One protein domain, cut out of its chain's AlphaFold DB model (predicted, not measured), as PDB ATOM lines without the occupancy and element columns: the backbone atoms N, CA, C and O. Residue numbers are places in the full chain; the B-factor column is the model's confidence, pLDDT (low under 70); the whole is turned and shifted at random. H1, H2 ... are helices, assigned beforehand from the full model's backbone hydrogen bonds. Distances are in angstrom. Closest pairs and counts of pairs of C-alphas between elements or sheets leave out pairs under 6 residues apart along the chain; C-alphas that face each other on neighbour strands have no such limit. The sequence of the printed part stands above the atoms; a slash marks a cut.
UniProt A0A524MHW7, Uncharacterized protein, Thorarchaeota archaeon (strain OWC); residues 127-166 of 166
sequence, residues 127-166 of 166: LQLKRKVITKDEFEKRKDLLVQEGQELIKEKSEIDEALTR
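AT A GLANCE: This is residues 127 to 166 of the 166 residues of an uncharacterized protein of Thorarchaeota archaeon (strain OWC) (UniProt A0A524MHW7). One long, nearly straight helix, H2, makes the length of a rod, and at its first end the chain folds back through residues 131 to 135 to a single short turn, H1. Most of H2, residues 140 to 165, stands free. The printed part has 40 residues with two named helices, H1 then H2, and no named strand; the class is all helix. It is extended, with a radius of gyration of the C-alphas of 15.8 A and spans of 49 by 15 by 7 A.

IN THESE COORDINATES: H1 is residues 127 to 130, beginning at C-alpha 127 at (176.965, 212.127, 194.693), 5.0 A from first to last C-alpha. H2 is residues 136 to 165, from C-alpha 136 at (174.036, 223.742, 193.608) to C-alpha 165 at (146.763, 197.281, 172.822), 43.3 A.

HOW THE PARTS SIT: H1 and H2 are close but not clearly touching; their closest C-alphas, those of Leu 129 and Phe 139, are 6.8 A apart. In H2 every O i to N i+4 pair is within hydrogen-bond range; H1 is too short for such a pair, and its one O i to N i+3 pair is within range.

THE WHOLE: The two C-alphas farthest apart, those of Lys 132 and Arg 166, are 49.5 A apart. The printed part has no cut, and the link from H1 to H2 is tight. The mean pLDDT of the printed part is 94.2; residue 166, the chain's last, is under 70.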
ATOM      1  N   LEU A 127     175.636 212.422 194.169       97.25
ATOM      2  CA  LEU A 127     176.965 212.127 194.693       97.25
ATOM      3  C   LEU A 127     177.978 213.229 194.348       97.25
ATOM      4  O   LEU A 127     178.774 213.608 195.208       97.25
ATOM      5  N   GLN A 128     177.944 213.762 193.124       96.69
ATOM      6  CA  GLN A 128     178.802 214.873 192.701       96.69
ATOM      7  C   GLN A 128     178.542 216.135 193.533       96.69
ATOM      8  O   GLN A 128     179.500 216.780 193.964       96.69
ATOM      9  N   LEU A 129     177.275 216.443 193.829       96.69
ATOM     10  CA  LEU A 129     176.911 217.557 194.704       96.69
ATOM     11  C   LEU A 129     177.420 217.335 196.135       96.69
ATOM     12  O   LEU A 129     178.036 218.226 196.718       96.69
ATOM     13  N   LYS A 130     177.228 216.131 196.697       96.88
ATOM     14  CA  LYS A 130     177.731 215.774 198.039       96.88
ATOM     15  C   LYS A 130     179.250 215.905 198.141       96.88
ATOM     16  O   LYS A 130     179.761 216.371 199.155       96.88
ATOM     17  N   ARG A 131     179.967 215.525 197.081       97.06
ATOM     18  CA  ARG A 131     181.427 215.659 196.969       97.06
ATOM     19  C   ARG A 131     181.884 217.078 196.614       97.06
ATOM     20  O   ARG A 131     183.085 217.291 196.503       97.06
ATOM     21  N   LYS A 132     180.956 218.031 196.450       95.62
ATOM     22  CA  LYS A 132     181.219 219.424 196.050       95.62
ATOM     23  C   LYS A 132     181.985 219.544 194.723       95.62
ATOM     24  O   LYS A 132     182.723 220.499 194.523       95.62
ATOM     25  N   VAL A 133     181.815 218.569 193.827       96.94
ATOM     26  CA  VAL A 133     182.404 218.578 192.473       96.94
ATOM     27  C   VAL A 133     181.650 219.544 191.559       96.94
ATOM     28  O   VAL A 133     182.234 220.113 190.647       96.94
ATOM     29  N   ILE A 134     180.352 219.715 191.812       96.06
ATOM     30  CA  ILE A 134     179.462 220.624 191.085       96.06
ATOM     31  C   ILE A 134     178.806 221.600 192.060       96.06
ATOM     32  O   ILE A 134     178.629 221.291 193.244       96.06
ATOM     33  N   THR A 135     178.425 222.767 191.553       97.31
ATOM     34  CA  THR A 135     177.667 223.761 192.322       97.31
ATOM     35  C   THR A 135     176.191 223.367 192.455       97.31
ATOM     36  O   THR A 135     175.679 222.527 191.711       97.31
ATOM     37  N   LYS A 136     175.480 223.973 193.419       95.94
ATOM     38  CA  LYS A 136     174.036 223.742 193.608       95.94
ATOM     39  C   LYS A 136     173.225 224.160 192.378       95.94
ATOM     40  O   LYS A 136     172.328 223.429 191.972       95.94
ATOM     41  N   ASP A 137     173.584 225.280 191.759       96.94
ATOM     42  CA  ASP A 137     172.869 225.806 190.593       96.94
ATOM     43  C   ASP A 137     173.040 224.898 189.369       96.94
ATOM     44  O   ASP A 137     172.089 224.639 188.633       96.94
ATOM     45  N   GLU A 138     174.245 224.359 189.160       96.06
ATOM     46  CA  GLU A 138     174.497 223.361 188.114       96.06
ATOM     47  C   GLU A 138     173.761 222.049 188.377       96.06
ATOM     48  O   GLU A 138     173.277 221.417 187.436       96.06
ATOM     49  N   PHE A 139     173.673 221.634 189.642       97.31
ATOM     50  CA  PHE A 139     172.930 220.442 190.026       97.31
ATOM     51  C   PHE A 139     171.445 220.573 189.681       97.31
ATOM     52  O   PHE A 139     170.916 219.674 189.031       97.31
ATOM     53  N   GLU A 140     170.792 221.677 190.055       97.31
ATOM     54  CA  GLU A 140     169.368 221.878 189.752       97.31
ATOM     55  C   GLU A 140     169.125 221.942 188.239       97.31
ATOM     56  O   GLU A 140     168.296 221.191 187.732       97.31
ATOM     57  N   LYS A 141     169.947 222.683 187.479       97.38
ATOM     58  CA  LYS A 141     169.841 222.712 186.007       97.38
ATOM     59  C   LYS A 141     169.937 221.318 185.381       97.38
ATOM     60  O   LYS A 141     169.135 220.960 184.523       97.38
ATOM     61  N   ARG A 142     170.922 220.511 185.791       96.44
ATOM     62  CA  ARG A 142     171.099 219.149 185.252       96.44
ATOM     63  C   ARG A 142     169.992 218.204 185.702       96.44
ATOM     64  O   ARG A 142     169.599 217.322 184.944       96.44
ATOM     65  N   LYS A 143     169.498 218.369 186.926       96.62
ATOM     66  CA  LYS A 143     168.387 217.589 187.466       96.62
ATOM     67  C   LYS A 143     167.094 217.882 186.709       96.62
ATOM     68  O   LYS A 143     166.400 216.929 186.367       96.62
ATOM     69  N   ASP A 144     166.816 219.142 186.392       97.06
ATOM     70  CA  ASP A 144     165.642 219.529 185.609       97.06
ATOM     71  C   ASP A 144     165.676 218.921 184.204       97.06
ATOM     72  O   ASP A 144     164.682 218.348 183.762       97.06
ATOM     73  N   LEU A 145     166.841 218.930 183.543       96.88
ATOM     74  CA  LEU A 145     167.023 218.263 182.248       96.88
ATOM     75  C   LEU A 145     166.737 216.755 182.324       96.88
ATOM     76  O   LEU A 145     166.041 216.218 181.468       96.88
ATOM     77  N   LEU A 146     167.214 216.067 183.370       96.69
ATOM     78  CA  LEU A 146     166.917 214.641 183.565       96.69
ATOM     79  C   LEU A 146     165.430 214.376 183.827       96.69
ATOM     80  O   LEU A 146     164.916 213.322 183.450       96.69
ATOM     81  N   VAL A 147     164.738 215.295 184.505       96.75
ATOM     82  CA  VAL A 147     163.295 215.181 184.749       96.75
ATOM     83  C   VAL A 147     162.520 215.357 183.446       96.75
ATOM     84  O   VAL A 147     161.619 214.562 183.190       96.75
ATOM     85  N   GLN A 148     162.892 216.332 182.615       97.44
ATOM     86  CA  GLN A 148     162.291 216.536 181.293       97.44
ATOM     87  C   GLN A 148     162.503 215.311 180.391       97.44
ATOM     88  O   GLN A 148     161.527 214.760 179.888       97.44
ATOM     89  N   GLU A 149     163.738 214.807 180.290       96.00
ATOM     90  CA  GLU A 149     164.060 213.576 179.543       96.00
ATOM     91  C   GLU A 149     163.220 212.387 180.048       96.00
ATOM     92  O   GLU A 149     162.644 211.626 179.271       96.00
ATOM     93  N   GLY A 150     163.082 212.245 181.372       96.88
ATOM     94  CA  GLY A 150     162.261 211.197 181.974       96.88
ATOM     95  C   GLY A 150     160.770 211.321 181.644       96.88
ATOM     96  O   GLY A 150     160.116 210.307 181.398       96.88
ATOM     97  N   GLN A 151     160.226 212.539 181.618       96.88
ATOM     98  CA  GLN A 151     158.827 212.794 181.260       96.88
ATOM     99  C   GLN A 151     158.544 212.456 179.793       96.88
ATOM    100  O   GLN A 151     157.531 211.815 179.504       96.88
ATOM    101  N   GLU A 152     159.445 212.827 178.884       96.75
ATOM    102  CA  GLU A 152     159.334 212.496 177.460       96.75
ATOM    103  C   GLU A 152     159.319 210.981 177.235       96.75
ATOM    104  O   GLU A 152     158.443 210.464 176.541       96.75
ATOM    105  N   LEU A 153     160.216 210.248 177.899       96.25
ATOM    106  CA  LEU A 153     160.272 208.788 177.817       96.25
ATOM    107  C   LEU A 153     159.017 208.108 178.378       96.25
ATOM    108  O   LEU A 153     158.563 207.105 177.830       96.25
ATOM    109  N   ILE A 154     158.436 208.632 179.462       95.69
ATOM    110  CA  ILE A 154     157.177 208.109 180.015       95.69
ATOM    111  C   ILE A 154     156.028 208.324 179.028       95.69
ATOM    112  O   ILE A 154     155.224 207.412 178.823       95.69
ATOM    113  N   LYS A 155     155.968 209.499 178.395       96.12
ATOM    114  CA  LYS A 155     154.969 209.795 177.370       96.12
ATOM    115  C   LYS A 155     155.123 208.860 176.169       96.12
ATOM    116  O   LYS A 155     154.154 208.213 175.779       96.12
ATOM    117  N   GLU A 156     156.340 208.695 175.656       92.75
ATOM    118  CA  GLU A 156     156.614 207.761 174.560       92.75
ATOM    119  C   GLU A 156     156.231 206.320 174.937       92.75
ATOM    120  O   GLU A 156     155.625 205.605 174.137       92.75
ATOM    121  N   LYS A 157     156.513 205.894 176.176       93.62
ATOM    122  CA  LYS A 157     156.089 204.578 176.667       93.62
ATOM    123  C   LYS A 157     154.570 204.426 176.615       93.62
ATOM    124  O   LYS A 157     154.099 203.404 176.134       93.62
ATOM    125  N   SER A 158     153.816 205.428 177.074       92.75
ATOM    126  CA  SER A 158     152.348 205.372 177.039       92.75
ATOM    127  C   SER A 158     151.800 205.272 175.613       92.75
ATOM    128  O   SER A 158     150.914 204.464 175.360       92.75
ATOM    129  N   GLU A 159     152.394 205.993 174.657       91.19
ATOM    130  CA  GLU A 159     152.007 205.917 173.243       91.19
ATOM    131  C   GLU A 159     152.293 204.529 172.642       91.19
ATOM    132  O   GLU A 159     151.522 204.022 171.824       91.19
ATOM    133  N   ILE A 160     153.391 203.884 173.053       90.69
ATOM    134  CA  ILE A 160     153.728 202.517 172.633       90.69
ATOM    135  C   ILE A 160     152.793 201.493 173.278       90.69
ATOM    136  O   ILE A 160     152.343 200.577 172.588       90.69
ATOM    137  N   ASP A 161     152.483 201.649 174.563       89.56
ATOM    138  CA  ASP A 161     151.570 200.767 175.291       89.56
ATOM    139  C   ASP A 161     150.169 200.801 174.650       89.56
ATOM    140  O   ASP A 161     149.581 199.745 174.395       89.56
ATOM    141  N   GLU A 162     149.675 201.993 174.289       90.38
ATOM    142  CA  GLU A 162     148.434 202.178 173.524       90.38
ATOM    143  C   GLU A 162     148.510 201.534 172.131       90.38
ATOM    144  O   GLU A 162     147.567 200.874 171.689       90.38
ATOM    145  N   ALA A 163     149.636 201.689 171.429       86.38
ATOM    146  CA  ALA A 163     149.835 201.097 170.107       86.38
ATOM    147  C   ALA A 163     149.923 199.561 170.134       86.38
ATOM    148  O   ALA A 163     149.641 198.921 169.126       86.38
ATOM    149  N   LEU A 164     150.321 198.964 171.261       84.31
ATOM    150  CA  LEU A 164     150.365 197.511 171.452       84.31
ATOM    151  C   LEU A 164     149.012 196.908 171.850       84.31
ATOM    152  O   LEU A 164     148.825 195.699 171.680       84.31
ATOM    153  N   THR A 165     148.111 197.716 172.419       84.62
ATOM    154  CA  THR A 165     146.763 197.281 172.822       84.62
ATOM    155  C   THR A 165     145.727 197.386 171.705       84.62
ATOM    156  O   THR A 165     144.735 196.660 171.762       84.62
ATOM    157  N   ARG A 166     145.943 198.261 170.717       67.81
ATOM    158  CA  ARG A 166     145.121 198.356 169.497       67.81
ATOM    159  C   ARG A 166     145.406 197.216 168.519       67.81
ATOM    160  O   ARG A 166     144.436 196.789 167.859       67.81
TER     161      ARG A 166